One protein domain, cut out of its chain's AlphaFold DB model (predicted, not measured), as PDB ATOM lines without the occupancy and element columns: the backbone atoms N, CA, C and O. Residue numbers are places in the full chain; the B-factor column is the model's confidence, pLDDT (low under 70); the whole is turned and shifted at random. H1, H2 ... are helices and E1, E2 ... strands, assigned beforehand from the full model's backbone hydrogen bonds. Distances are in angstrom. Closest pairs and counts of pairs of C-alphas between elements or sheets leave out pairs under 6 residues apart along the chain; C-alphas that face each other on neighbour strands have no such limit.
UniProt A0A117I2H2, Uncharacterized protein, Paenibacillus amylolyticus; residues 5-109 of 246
ATOM      1  N   GLY A   5      80.556 127.918 375.940       75.94
ATOM      2  CA  GLY A   5      81.456 128.759 375.135       75.94
ATOM      3  C   GLY A   5      82.818 129.065 375.773       75.94
ATOM      4  O   GLY A   5      83.828 129.114 375.074       75.94
ATOM      5  N   ARG A   6      82.874 129.248 377.099       78.94
ATOM      6  CA  ARG A   6      84.135 129.559 377.795       78.94
ATOM      7  C   ARG A   6      85.015 128.320 377.948       78.94
ATOM      8  O   ARG A   6      86.216 128.414 377.733       78.94
ATOM      9  N   GLN A   7      84.433 127.177 378.298       81.56
ATOM     10  CA  GLN A   7      85.174 125.920 378.427       81.56
ATOM     11  C   GLN A   7      85.717 125.459 377.070       81.56
ATOM     12  O   GLN A   7      86.897 125.136 376.961       81.56
ATOM     13  N   ASP A   8      84.900 125.534 376.018       84.56
ATOM     14  CA  ASP A   8      85.319 125.178 374.659       84.56
ATOM     15  C   ASP A   8      86.425 126.100 374.128       84.56
ATOM     16  O   ASP A   8      87.265 125.673 373.337       84.56
ATOM     17  N   PHE A   9      86.441 127.368 374.551       88.25
ATOM     18  CA  PHE A   9      87.530 128.290 374.237       88.25
ATOM     19  C   PHE A   9      88.846 127.870 374.907       88.25
ATOM     20  O   PHE A   9      89.886 127.873 374.252       88.25
ATOM     21  N   LEU A  10      88.805 127.478 376.185       88.88
ATOM     22  CA  LEU A  10      89.990 127.033 376.928       88.88
ATOM     23  C   LEU A  10      90.582 125.747 376.341       88.88
ATOM     24  O   LEU A  10      91.791 125.669 376.140       88.88
ATOM     25  N   ILE A  11      89.728 124.780 375.996       88.19
ATOM     26  CA  ILE A  11      90.149 123.535 375.340       88.19
ATOM     27  C   ILE A  11      90.825 123.842 374.002       88.19
ATOM     28  O   ILE A  11      91.923 123.359 373.739       88.19
ATOM     29  N   ARG A  12      90.214 124.698 373.170       90.81
ATOM     30  CA  ARG A  12      90.809 125.097 371.886       90.81
ATOM     31  C   ARG A  12      92.140 125.817 372.059       90.81
ATOM     32  O   ARG A  12      93.041 125.608 371.255       90.81
ATOM     33  N   ALA A  13      92.281 126.660 373.079       91.31
ATOM     34  CA  ALA A  13      93.547 127.330 373.355       91.31
ATOM     35  C   ALA A  13      94.669 126.307 373.610       91.31
ATOM     36  O   ALA A  13      95.699 126.379 372.939       91.31
ATOM     37  N   LEU A  14      94.424 125.311 374.470       92.69
ATOM     38  CA  LEU A  14      95.372 124.224 374.743       92.69
ATOM     39  C   LEU A  14      95.685 123.398 373.486       92.69
ATOM     40  O   LEU A  14      96.853 123.176 373.178       92.69
ATOM     41  N   GLN A  15      94.667 123.037 372.695       89.69
ATOM     42  CA  GLN A  15      94.836 122.320 371.420       89.69
ATOM     43  C   GLN A  15      95.670 123.094 370.387       89.69
ATOM     44  O   GLN A  15      96.306 122.496 369.525       89.69
ATOM     45  N   HIS A  16      95.679 124.426 370.465       92.69
ATOM     46  CA  HIS A  16      96.500 125.297 369.623       92.69
ATOM     47  C   HIS A  16      97.855 125.653 370.256       92.69
ATOM     48  O   HIS A  16      98.490 126.621 369.832       92.69
ATOM     49  N   GLY A  17      98.299 124.902 371.266       92.25
ATOM     50  CA  GLY A  17      99.606 125.091 371.887       92.25
ATOM     51  C   GLY A  17      99.686 126.309 372.812       92.25
ATOM     52  O   GLY A  17     100.783 126.764 373.129       92.25
ATOM     53  N   LYS A  18      98.548 126.889 373.219       94.81
ATOM     54  CA  LYS A  18      98.521 128.072 374.089       94.81
ATOM     55  C   LYS A  18      98.230 127.671 375.533       94.81
ATOM     56  O   LYS A  18      97.209 127.025 375.771       94.81
ATOM     57  N   PRO A  19      99.058 128.099 376.503       94.69
ATOM     58  CA  PRO A  19      98.751 127.880 377.905       94.69
ATOM     59  C   PRO A  19      97.520 128.689 378.321       94.69
ATOM     60  O   PRO A  19      97.234 129.761 377.775       94.69
ATOM     61  N   ILE A  20      96.799 128.180 379.314       95.38
ATOM     62  CA  ILE A  20      95.628 128.839 379.897       95.38
ATOM     63  C   ILE A  20      95.820 129.039 381.397       95.38
ATOM     64  O   ILE A  20      96.521 128.271 382.042       95.38
ATOM     65  N   SER A  21      95.162 130.048 381.971       93.50
ATOM     66  CA  SER A  21      95.099 130.229 383.426       93.50
ATOM     67  C   SER A  21      93.752 129.745 383.955       93.50
ATOM     68  O   SER A  21      92.701 130.168 383.459       93.50
ATOM     69  N   ILE A  22      93.787 128.888 384.974       93.62
ATOM     70  CA  ILE A  22      92.604 128.376 385.672       93.62
ATOM     71  C   ILE A  22      92.583 128.860 387.125       93.62
ATOM     72  O   ILE A  22      93.623 129.169 387.705       93.62
ATOM     73  N   LEU A  23      91.383 128.939 387.699       92.75
ATOM     74  CA  LEU A  23      91.168 129.129 389.132       92.75
ATOM     75  C   LEU A  23      90.906 127.753 389.749       92.75
ATOM     76  O   LEU A  23      90.066 127.020 389.231       92.75
ATOM     77  N   ILE A  24      91.611 127.406 390.822       92.06
ATOM     78  CA  ILE A  24      91.390 126.147 391.536       92.06
ATOM     79  C   ILE A  24      90.163 126.279 392.437       92.06
ATOM     80  O   ILE A  24      90.080 127.171 393.284       92.06
ATOM     81  N   GLU A  25      89.210 125.367 392.267       85.94
ATOM     82  CA  GLU A  25      87.992 125.269 393.068       85.94
ATOM     83  C   GLU A  25      87.996 123.947 393.851       85.94
ATOM     84  O   GLU A  25      88.407 122.914 393.329       85.94
ATOM     85  N   GLY A  26      87.547 123.969 395.110       84.44
ATOM     86  CA  GLY A  26      87.638 122.815 396.012       84.44
ATOM     87  C   GLY A  26      89.020 122.596 396.642       84.44
ATOM     88  O   GLY A  26      89.942 123.386 396.456       84.44
ATOM     89  N   ASN A  27      89.129 121.518 397.428       82.56
ATOM     90  CA  ASN A  27      90.301 121.187 398.254       82.56
ATOM     91  C   ASN A  27      90.900 119.802 397.940       82.56
ATOM     92  O   ASN A  27      91.705 119.301 398.723       82.56
ATOM     93  N   CYS A  28      90.505 119.165 396.830       79.06
ATOM     94  CA  CYS A  28      90.911 117.790 396.499       79.06
ATOM     95  C   CYS A  28      92.418 117.635 396.249       79.06
ATOM     96  O   CYS A  28      92.951 116.547 396.412       79.06
ATOM     97  N   MET A  29      93.108 118.717 395.886       86.12
ATOM     98  CA  MET A  29      94.550 118.735 395.627       86.12
ATOM     99  C   MET A  29      95.361 119.406 396.743       86.12
ATOM    100  O   MET A  29      96.544 119.670 396.563       86.12
ATOM    101  N   HIS A  30      94.755 119.727 397.886       79.69
ATOM    102  CA  HIS A  30      95.476 120.322 399.016       79.69
ATOM    103  C   HIS A  30      96.456 119.290 399.633       79.69
ATOM    104  O   HIS A  30      96.052 118.137 399.774       79.69
ATOM    105  N   PRO A  31      97.700 119.649 400.028       78.44
ATOM    106  CA  PRO A  31      98.284 120.993 400.111       78.44
ATOM    107  C   PRO A  31      98.804 121.593 398.806       78.44
ATOM    108  O   PRO A  31      98.989 122.805 398.747       78.44
ATOM    109  N   LEU A  32      99.000 120.776 397.774       84.56
ATOM    110  CA  LEU A  32      99.676 121.155 396.539       84.56
ATOM    111  C   LEU A  32      98.958 122.255 395.749       84.56
ATOM    112  O   LEU A  32      99.583 123.211 395.304       84.56
ATOM    113  N   LEU A  33      97.646 122.114 395.546       85.81
ATOM    114  CA  LEU A  33      96.827 123.146 394.923       85.81
ATOM    115  C   LEU A  33      95.734 123.611 395.884       85.81
ATOM    116  O   LEU A  33      94.896 122.824 396.327       85.81
ATOM    117  N   VAL A  34      95.743 124.904 396.202       85.69
ATOM    118  CA  VAL A  34      94.867 125.513 397.207       85.69
ATOM    119  C   VAL A  34      93.657 126.179 396.554       85.69
ATOM    120  O   VAL A  34      93.773 126.854 395.529       85.69
ATOM    121  N   HIS A  35      92.486 126.037 397.175       84.81
ATOM    122  CA  HIS A  35      91.272 126.732 396.756       84.81
ATOM    123  C   HIS A  35      91.504 128.241 396.561       84.81
ATOM    124  O   HIS A  35      92.057 128.918 397.427       84.81
ATOM    125  N   GLY A  36      91.053 128.779 395.429       84.38
ATOM    126  CA  GLY A  36      91.175 130.196 395.092       84.38
ATOM    127  C   GLY A  36      92.519 130.595 394.478       84.38
ATOM    128  O   GLY A  36      92.647 131.726 394.000       84.38
ATOM    129  N   GLN A  37      93.506 129.695 394.422       89.38
ATOM    130  CA  GLN A  37      94.754 129.975 393.717       89.38
ATOM    131  C   GLN A  37      94.547 129.939 392.199       89.38
ATOM    132  O   GLN A  37      93.708 129.198 391.676       89.38
ATOM    133  N   ARG A  38      95.348 130.718 391.471       93.25
ATOM    134  CA  ARG A  38      95.439 130.617 390.012       93.25
ATOM    135  C   ARG A  38      96.686 129.842 389.632       93.25
ATOM    136  O   ARG A  38      97.752 130.123 390.163       93.25
ATOM    137  N   THR A  39      96.546 128.926 388.685       93.88
ATOM    138  CA  THR A  39      97.679 128.217 388.084       93.88
ATOM    139  C   THR A  39      97.561 128.211 386.562       93.88
ATOM    140  O   THR A  39      96.491 128.495 386.003       93.88
ATOM    141  N   SER A  40      98.680 127.950 385.898       95.31
ATOM    142  CA  SER A  40      98.763 127.773 384.456       95.31
ATOM    143  C   SER A  40      98.554 126.304 384.099       95.31
ATOM    144  O   SER A  40      98.939 125.402 384.834       95.31
ATOM    145  N   VAL A  41      97.942 126.058 382.948       96.62
ATOM    146  CA  VAL A  41      97.869 124.736 382.331       96.62
ATOM    147  C   VAL A  41      98.521 124.839 380.970       96.62
ATOM    148  O   VAL A  41      98.159 125.705 380.169       96.62
ATOM    149  N   TYR A  42      99.485 123.965 380.730       95.75
ATOM    150  CA  TYR A  42     100.235 123.876 379.491       95.75
ATOM    151  C   TYR A  42      99.687 122.740 378.621       95.75
ATOM    152  O   TYR A  42      99.177 121.753 379.160       95.75
ATOM    153  N   PRO A  43      99.770 122.859 377.284       93.69
ATOM    154  CA  PRO A  43      99.486 121.749 376.380       93.69
ATOM    155  C   PRO A  43     100.239 120.475 376.811       93.69
ATOM    156  O   PRO A  43     101.368 120.580 377.296       93.69
ATOM    157  N   PRO A  44      99.628 119.285 376.695       86.88
ATOM    158  CA  PRO A  44     100.265 118.053 377.129       86.88
ATOM    159  C   PRO A  44     101.272 117.602 376.064       86.88
ATOM    160  O   PRO A  44     100.868 117.178 374.983       86.88
ATOM    161  N   ASP A  45     102.567 117.687 376.370       82.38
ATOM    162  CA  ASP A  45     103.626 117.138 375.510       82.38
ATOM    163  C   ASP A  45     103.769 115.629 375.767       82.38
ATOM    164  O   ASP A  45     103.350 114.789 374.970       82.38
ATOM    165  N   GLU A  46     104.281 115.283 376.948       88.62
ATOM    166  CA  GLU A  46     104.304 113.934 377.501       88.62
ATOM    167  C   GLU A  46     103.705 113.961 378.906       88.62
ATOM    168  O   GLU A  46     103.914 114.903 379.674       88.62
ATOM    169  N   ILE A  47     102.959 112.908 379.240       92.38
ATOM    170  CA  ILE A  47     102.398 112.699 380.575       92.38
ATOM    171  C   ILE A  47     103.027 111.458 381.194       92.38
ATOM    172  O   ILE A  47     103.245 110.456 380.505       92.38
ATOM    173  N   LYS A  48     103.293 111.519 382.494       93.12
ATOM    174  CA  LYS A  48     103.835 110.407 383.278       93.12
ATOM    175  C   LYS A  48     103.216 110.364 384.670       93.12
ATOM    176  O   LYS A  48     102.593 111.324 385.115       93.12
ATOM    177  N   GLU A  49     103.425 109.249 385.361       92.94
ATOM    178  CA  GLU A  49     103.056 109.107 386.769       92.94
ATOM    179  C   GLU A  49     103.647 110.240 387.618       92.94
ATOM    180  O   GLU A  49     104.784 110.671 387.410       92.94
ATOM    181  N   GLY A  50     102.839 110.749 388.547       90.19
ATOM    182  CA  GLY A  50     103.178 111.879 389.406       90.19
ATOM    183  C   GLY A  50     102.861 113.257 388.819       90.19
ATOM    184  O   GLY A  50     102.738 114.208 389.596       90.19
ATOM    185  N   ASP A  51     102.668 113.390 387.503       94.00
ATOM    186  CA  ASP A  51     102.249 114.660 386.903       94.00
ATOM    187  C   ASP A  51     100.837 115.045 387.357       94.00
ATOM    188  O   ASP A  51      99.965 114.191 387.505       94.00
ATOM    189  N   VAL A  52     100.587 116.343 387.531       95.94
ATOM    190  CA  VAL A  52      99.232 116.864 387.748       95.94
ATOM    191  C   VAL A  52      98.680 117.371 386.430       95.94
ATOM    192  O   VAL A  52      99.320 118.154 385.729       95.94
ATOM    193  N   VAL A  53      97.487 116.911 386.084       96.69
ATOM    194  CA  VAL A  53      96.870 117.136 384.781       96.69
ATOM    195  C   VAL A  53      95.469 117.697 384.922       96.69
ATOM    196  O   VAL A  53      94.758 117.409 385.882       96.69
ATOM    197  N   LEU A  54      95.078 118.506 383.942       96.62
ATOM    198  CA  LEU A  54      93.708 118.950 383.761       96.62
ATOM    199  C   LEU A  54      92.983 117.938 382.873       96.62
ATOM    200  O   LEU A  54      93.375 117.734 381.723       96.62
ATOM    201  N   VAL A  55      91.913 117.343 383.385       94.44
ATOM    202  CA  VAL A  55      91.092 116.358 382.672       94.44
ATOM    203  C   VAL A  55      89.649 116.817 382.595       94.44
ATOM    204  O   VAL A  55      89.180 117.591 383.435       94.44
ATOM    205  N   ARG A  56      88.934 116.345 381.575       88.94
ATOM    206  CA  ARG A  56      87.490 116.547 381.453       88.94
ATOM    207  C   ARG A  56      86.764 115.271 381.864       88.94
ATOM    208  O   ARG A  56      86.957 114.235 381.239       88.94
ATOM    209  N   ASP A  57      85.919 115.352 382.887       84.00
ATOM    210  CA  ASP A  57      85.137 114.199 383.331       84.00
ATOM    211  C   ASP A  57      83.936 113.904 382.413       84.00
ATOM    212  O   ASP A  57      83.562 114.698 381.540       84.00
ATOM    213  N   GLN A  58      83.289 112.756 382.634       77.94
ATOM    214  CA  GLN A  58      82.134 112.310 381.843       77.94
ATOM    215  C   GLN A  58      80.915 113.246 381.941       77.94
ATOM    216  O   GLN A  58      80.016 113.180 381.102       77.94
ATOM    217  N   VAL A  59      80.872 114.133 382.941       81.25
ATOM    218  CA  VAL A  59      79.814 115.139 383.122       81.25
ATOM    219  C   VAL A  59      80.275 116.551 382.734       81.25
ATOM    220  O   VAL A  59      79.619 117.533 383.081       81.25
ATOM    221  N   ASN A  60      81.351 116.665 381.943       80.19
ATOM    222  CA  ASN A  60      81.903 117.911 381.402       80.19
ATOM    223  C   ASN A  60      82.451 118.903 382.443       80.19
ATOM    224  O   ASN A  60      82.508 120.110 382.184       80.19
ATOM    225  N   ARG A  61      82.883 118.418 383.604       85.69
ATOM    226  CA  ARG A  61      83.630 119.218 384.581       85.69
ATOM    227  C   ARG A  61      85.125 119.080 384.337       85.69
ATOM    228  O   ARG A  61      85.590 118.061 383.833       85.69
ATOM    229  N   PHE A  62      85.869 120.117 384.700       91.31
ATOM    230  CA  PHE A  62      87.324 120.063 384.702       91.31
ATOM    231  C   PHE A  62      87.827 119.656 386.079       91.31
ATOM    232  O   PHE A  62      87.405 120.232 387.080       91.31
ATOM    233  N   LEU A  63      88.730 118.681 386.106       93.81
ATOM    234  CA  LEU A  63      89.392 118.197 387.310       93.81
ATOM    235  C   LEU A  63      90.896 118.381 387.131       93.81
ATOM    236  O   LEU A  63      91.436 118.044 386.081       93.81
ATOM    237  N   ALA A  64      91.562 118.938 388.136       95.19
ATOM    238  CA  ALA A  64      93.015 118.996 388.190       95.19
ATOM    239  C   ALA A  64      93.470 117.931 389.183       95.19
ATOM    240  O   ALA A  64      93.305 118.158 390.373       95.19
ATOM    241  N   HIS A  65      93.977 116.791 388.718       95.38
ATOM    242  CA  HIS A  65      94.331 115.647 389.566       95.38
ATOM    243  C   HIS A  65      95.697 115.071 389.185       95.38
ATOM    244  O   HIS A  65      96.196 115.293 388.080       95.38
ATOM    245  N   ARG A  66      96.318 114.341 390.114       94.50
ATOM    246  CA  ARG A  66      97.612 113.694 389.903       94.50
ATOM    247  C   ARG A  66      97.443 112.351 389.211       94.50
ATOM    248  O   ARG A  66      96.585 111.565 389.600       94.50
ATOM    249  N   ILE A  67      98.289 112.069 388.228       94.62
ATOM    250  CA  ILE A  67      98.393 110.757 387.592       94.62
ATOM    251  C   ILE A  67      98.998 109.767 388.587       94.62
ATOM    252  O   ILE A  67     100.130 109.948 389.040       94.62
ATOM    253  N   LEU A  68      98.251 108.710 388.892       86.62
ATOM    254  CA  LEU A  68      98.702 107.586 389.709       86.62
ATOM    255  C   LEU A  68      99.343 106.495 388.857       86.62
ATOM    256  O   LEU A  68     100.368 105.952 389.250       86.62
ATOM    257  N   SER A  69      98.747 106.194 387.701       89.12
ATOM    258  CA  SER A  69      99.290 105.230 386.747       89.12
ATOM    259  C   SER A  69      98.955 105.593 385.304       89.12
ATOM    260  O   SER A  69      97.932 106.226 385.015       89.12
ATOM    261  N   VAL A  70      99.835 105.181 384.391       92.25
ATOM    262  CA  VAL A  70      99.609 105.252 382.941       92.25
ATOM    263  C   VAL A  70      99.780 103.857 382.356       92.25
ATOM    264  O   VAL A  70     100.892 103.344 382.266       92.25
ATOM    265  N   GLU A  71      98.680 103.249 381.917       87.19
ATOM    266  CA  GLU A  71      98.675 101.912 381.321       87.19
ATOM    267  C   GLU A  71      98.060 101.963 379.922       87.19
ATOM    268  O   GLU A  71      96.857 102.173 379.755       87.19
ATOM    269  N   ASN A  72      98.877 101.732 378.890       85.94
ATOM    270  CA  ASN A  72      98.474 101.855 377.485       85.94
ATOM    271  C   ASN A  72      97.879 103.251 377.180       85.94
ATOM    272  O   ASN A  72      98.587 104.259 377.270       85.94
ATOM    273  N   ASP A  73      96.590 103.295 376.830       88.69
ATOM    274  CA  ASP A  73      95.804 104.507 376.560       88.69
ATOM    275  C   ASP A  73      94.900 104.922 377.730       88.69
ATOM    276  O   ASP A  73      94.097 105.848 377.589       88.69
ATOM    277  N   CYS A  74      95.038 104.262 378.880       91.19
ATOM    278  CA  CYS A  74      94.292 104.553 380.096       91.19
ATOM    279  C   CYS A  74      95.171 105.292 381.110       91.19
ATOM    280  O   CYS A  74      96.337 104.953 381.322       91.19
ATOM    281  N   VAL A  75      94.584 106.288 381.766       92.50
ATOM    282  CA  VAL A  75      95.210 107.085 382.821       92.50
ATOM    283  C   VAL A  75      94.323 107.016 384.053       92.50
ATOM    284  O   VAL A  75      93.123 107.287 383.972       92.50
ATOM    285  N   ILE A  76      94.906 106.661 385.194       90.06
ATOM    286  CA  ILE A  76      94.225 106.723 386.490       90.06
ATOM    287  C   ILE A  76      94.733 107.959 387.218       90.06
ATOM    288  O   ILE A  76      95.943 108.140 387.373       90.06
ATOM    289  N   THR A  77      93.813 108.807 387.669       92.50
ATOM    290  CA  THR A  77      94.129 110.025 388.418       92.50
ATOM    291  C   THR A  77      93.500 110.008 389.807       92.50
ATOM    292  O   THR A  77      92.597 109.223 390.083       92.50
ATOM    293  N   SER A  78      93.995 110.854 390.707       89.44
ATOM    294  CA  SER A  78      93.346 111.145 391.985       89.44
ATOM    295  C   SER A  78      93.704 112.544 392.464       89.44
ATOM    296  O   SER A  78      94.787 113.058 392.175       89.44
ATOM    297  N   GLY A  79      92.802 113.149 393.235       88.06
ATOM    298  CA  GLY A  79      93.158 114.276 394.083       88.06
ATOM    299  C   GLY A  79      94.172 113.846 395.146       88.06
ATOM    300  O   GLY A  79      94.038 112.754 395.696       88.06
ATOM    301  N   ASP A  80      95.153 114.689 395.471       81.19
ATOM    302  CA  ASP A  80      96.149 114.396 396.518       81.19
ATOM    303  C   ASP A  80      95.521 114.194 397.911       81.19
ATOM    304  O   ASP A  80      96.067 113.473 398.742       81.19
ATOM    305  N   ARG A  81      94.354 114.802 398.160       76.25
ATOM    306  CA  ARG A  81      93.557 114.626 399.383       76.25
ATOM    307  C   ARG A  81      92.409 113.627 399.211       76.25
ATOM    308  O   ARG A  81      91.629 113.421 400.137       76.25
ATOM    309  N   ASN A  82      92.274 113.020 398.036       72.06
ATOM    310  CA  ASN A  82      91.251 112.015 397.784       72.06
ATOM    311  C   ASN A  82      91.826 110.622 398.064       72.06
ATOM    312  O   ASN A  82      92.927 110.289 397.636       72.06
ATOM    313  N   HIS A  83      91.055 109.784 398.753       59.28
ATOM    314  CA  HIS A  83      91.433 108.390 399.033       59.28
ATOM    315  C   HIS A  83      90.970 107.408 397.951       59.28
ATOM    316  O   HIS A  83      91.361 106.245 397.962       59.28
ATOM    317  N   ILE A  84      90.116 107.876 397.042       66.31
ATOM    318  CA  ILE A  84      89.521 107.095 395.963       66.31
ATOM    319  C   ILE A  84      90.047 107.668 394.653       66.31
ATOM    320  O   ILE A  84      89.898 108.867 394.403       66.31
ATOM    321  N   SER A  85      90.647 106.807 393.833       77.69
ATOM    322  CA  SER A  85      91.052 107.166 392.479       77.69
ATOM    323  C   SER A  85      89.833 107.439 391.608       77.69
ATOM    324  O   SER A  85      88.783 106.812 391.761       77.69
ATOM    325  N   ASP A  86      89.998 108.317 390.632       81.69
ATOM    326  CA  ASP A  86      88.992 108.517 389.605       81.69
ATOM    327  C   ASP A  86      88.803 107.244 388.766       81.69
ATOM    328  O   ASP A  86      89.670 106.366 388.690       81.69
ATOM    329  N   THR A  87      87.661 107.155 388.087       83.50
ATOM    330  CA  THR A  87      87.479 106.162 387.024       83.50
ATOM    331  C   THR A  87      88.527 106.369 385.924       83.50
ATOM    332  O   THR A  87      88.838 107.524 385.630       83.50
ATOM    333  N   PRO A  88      89.015 105.303 385.262       86.19
ATOM    334  CA  PRO A  88      90.013 105.431 384.204       86.19
ATOM    335  C   PRO A  88      89.599 106.424 383.111       86.19
ATOM    336  O   PRO A  88      88.489 106.343 382.579       86.19
ATOM    337  N   PHE A  89      90.513 107.326 382.761       88.62
ATOM    338  CA  PHE A  89      90.382 108.266 381.650       88.62
ATOM    339  C   PHE A  89      91.141 107.766 380.430       88.62
ATOM    340  O   PHE A  89      92.179 107.115 380.568       88.62
ATOM    341  N   HIS A  90      90.680 108.115 379.229       90.75
ATOM    342  CA  HIS A  90      91.522 107.954 378.051       90.75
ATOM    343  C   HIS A  90      92.580 109.056 378.006       90.75
ATOM    344  O   HIS A  90      92.334 110.194 378.406       90.75
ATOM    345  N   ARG A  91      93.758 108.765 377.440       89.88
ATOM    346  CA  ARG A  91      94.810 109.782 377.241       89.88
ATOM    347  C   ARG A  91      94.317 111.013 376.472       89.88
ATOM    348  O   ARG A  91      94.803 112.108 376.721       89.88
ATOM    349  N   CYS A  92      93.341 110.854 375.575       88.31
ATOM    350  CA  CYS A  92      92.739 111.965 374.833       88.31
ATOM    351  C   CYS A  92      91.832 112.879 375.677       88.31
ATOM    352  O   CYS A  92      91.527 113.985 375.235       88.31
ATOM    353  N   ASP A  93      91.417 112.443 376.869       90.62
ATOM    354  CA  ASP A  93      90.623 113.249 377.808       90.62
ATOM    355  C   ASP A  93      91.507 114.188 378.649       90.62
ATOM    356  O   ASP A  93      91.009 115.107 379.311       90.62
ATOM    357  N   ILE A  94      92.827 113.974 378.606       94.19
ATOM    358  CA  ILE A  94      93.821 114.837 379.232       94.19
ATOM    359  C   ILE A  94      93.980 116.101 378.387       94.19
ATOM    360  O   ILE A  94      94.435 116.065 377.244       94.19
ATOM    361  N   LEU A  95      93.611 117.244 378.959       95.06
ATOM    362  CA  LEU A  95      93.624 118.530 378.263       95.06
ATOM    363  C   LEU A  95      94.985 119.217 378.323       95.06
ATOM    364  O   LEU A  95      95.321 119.979 377.419       95.06
ATOM    365  N   GLY A  96      95.740 118.997 379.399       95.94
ATOM    366  CA  GLY A  96      97.025 119.645 379.617       95.94
ATOM    367  C   GLY A  96      97.633 119.346 380.978       95.94
ATOM    368  O   GLY A  96      96.980 118.785 381.858       95.94
ATOM    369  N   LYS A  97      98.892 119.739 381.147       96.62
ATOM    370  CA  LYS A  97      99.646 119.590 382.392       96.62
ATOM    371  C   LYS A  97      99.526 120.855 383.233       96.62
ATOM    372  O   LYS A  97      99.697 121.961 382.722       96.62
ATOM    373  N   VAL A  98      99.198 120.691 384.507       95.88
ATOM    374  CA  VAL A  98      99.070 121.792 385.462       95.88
ATOM    375  C   VAL A  98     100.457 122.192 385.942       95.88
ATOM    376  O   VAL A  98     101.264 121.339 386.308       95.88
ATOM    377  N   ASP A  99     100.720 123.493 385.932       93.00
ATOM    378  CA  ASP A  99     101.953 124.060 386.448       93.00
ATOM    379  C   ASP A  99     101.976 123.980 387.969       93.00
ATOM    380  O   ASP A  99     101.019 124.372 388.652       93.00
ATOM    381  N   ILE A 100     103.069 123.439 388.488       85.12
ATOM    382  CA  ILE A 100     103.261 123.203 389.911       85.12
ATOM    383  C   ILE A 100     104.542 123.936 390.287       85.12
ATOM    384  O   ILE A 100     105.605 123.553 389.784       85.12
ATOM    385  N   PRO A 101     104.455 124.969 391.142       69.44
ATOM    386  CA  PRO A 101     105.620 125.722 391.588       69.44
ATOM    387  C   PRO A 101     106.733 124.790 392.088       69.44
ATOM    388  O   PRO A 101     106.461 123.827 392.807       69.44
ATOM    389  N   GLU A 102     107.985 125.048 391.698       59.75
ATOM    390  CA  GLU A 102     109.141 124.197 392.041       59.75
ATOM    391  C   GLU A 102     109.346 124.053 393.561       59.75
ATOM    392  O   GLU A 102     109.808 123.012 394.024       59.75
ATOM    393  N   ASP A 103     108.941 125.048 394.355       56.81
ATOM    394  CA  ASP A 103     108.960 125.027 395.824       56.81
ATOM    395  C   ASP A 103     107.853 124.156 396.448       56.81
ATOM    396  O   ASP A 103     107.902 123.846 397.639       56.81
ATOM    397  N   GLN A 104     106.875 123.730 395.644       55.59
ATOM    398  CA  GLN A 104     105.762 122.859 396.027       55.59
ATOM    399  C   GLN A 104     105.830 121.477 395.368       55.59
ATOM    400  O   GLN A 104     104.936 120.658 395.577       55.59
ATOM    401  N   GLN A 105     106.896 121.172 394.617       54.38
ATOM    402  CA  GLN A 105     107.199 119.809 394.174       54.38
ATOM    403  C   GLN A 105     107.628 118.967 395.384       54.38
ATOM    404  O   GLN A 105     108.802 118.680 395.604       54.38
ATOM    405  N   MET A 106     106.663 118.614 396.229       53.69
ATOM    406  CA  MET A 106     106.898 117.738 397.364       53.69
ATOM    407  C   MET A 106     107.183 116.326 396.859       53.69
ATOM    408  O   MET A 106     106.435 115.778 396.049       53.69
ATOM    409  N   ASP A 107     108.258 115.735 397.375       52.19
ATOM    410  CA  ASP A 107     108.540 114.316 397.211       52.19
ATOM    411  C   ASP A 107     107.330 113.505 397.706       52.19
ATOM    412  O   ASP A 107     106.812 113.717 398.809       52.19
ATOM    413  N   GLN A 108     106.861 112.578 396.878       47.94
ATOM    414  CA  GLN A 108     105.710 111.718 397.148       47.94
ATOM    415  C   GLN A 108     105.922 110.890 398.426       47.94
ATOM    416  O   GLN A 108     104.970 110.580 399.145       47.94
ATOM    417  N   SER A 109     107.186 110.607 398.763       48.00
ATOM    418  CA  SER A 109     107.577 109.978 400.026       48.00
ATOM    419  C   SER A 109     107.303 110.871 401.251       48.00
ATOM    420  O   SER A 109     106.866 110.375 402.290       48.00
TER     421      SER A 109
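AT A GLANCE: This is residues 5 to 109 of the 246 residues of an uncharacterized protein of Paenibacillus amylolyticus (UniProt A0A117I2H2). A strongly twisted antiparallel sheet of six strands winds through the domain without closing into a barrel, its edge strands E1 and E5 lying apart. The single helix, H1, packs beside E1, E2 and E6, and the longest direction runs from H1 to the last printed residues. Along the chain the order is H1 E1 E2 E3 E4 E5 E6, and across the sheet E1 E2 E6 E3 E4 E5. The class is mixed, helices and strands, with 45 of the 105 printed residues, under half, in named elements. The whole is compact, with a radius of gyration of the C-alphas of 12.9 A and spans of 38 by 32 by 25 A.

IN THESE COORDINATES: E4, residues 62 to 71, is the longest strand at 21.7 A and bends by 80 degrees at residue 68. E3 is residues 52 to 56, 13.3 A; E5 is residues 74 to 78, 13.6 A; E6 is residues 94 to 98, 10.7 A, ending at C-alpha 98 (99.070, 121.792, 385.462). E2 is residues 38 to 42, 13.4 A, and E1 is residues 20 to 23, 10.3 A. H1, residues 5 to 15, is 15.3 A long and begins at C-alpha 5 (81.456, 128.759, 375.135).

HOW THE PARTS SIT: E3, E4 and E5 form a meander, each strand the antiparallel neighbour of the one before; with E6, the antiparallel neighbour of E3, they make a Greek key. N 55 and O 63 of E3 and E4 are 2.8 A apart, within hydrogen-bond range, as are N 68 and O 76 of E4 and E5, 2.8 A, and N 95 and O 54 of E6 and E3, 2.8 A. The pairing of E4 is staggered: residues 62 to 66 pair with E3 and residues 66 to 71 with E5. E3 and E5 are only just apart, their closest C-alphas 8.4 A from each other. N 42 of E2 and O 97 of E6 are 2.8 A apart, and in the hairpin of E1 and E2, N 22 and O 39 are 2.9 A apart. H1 is on the sheet at a height of 8.9 A, making two layers, a helix on one face of a sheet; it lies over none of the strands, but only just, with 2 of its C-alphas falling on E6. The closest C-alphas of H1 and E6 are those of Ile 11 and Leu 95, 6.8 A. In H1 every O i to N i+4 pair is within hydrogen-bond range.

THE WHOLE: The C-alphas of Gly 5 and Ser 109, the two farthest apart, are 40.7 A from each other. The printed part has no cut. The links E1 to E2 and E5 to E6 are long; residues 89 to 90 in the latter pair with residues 74 to 75 of E5. Mean pLDDT of the printed part is 85.5, with residues 83 to 84 and 101 to 109 under 70.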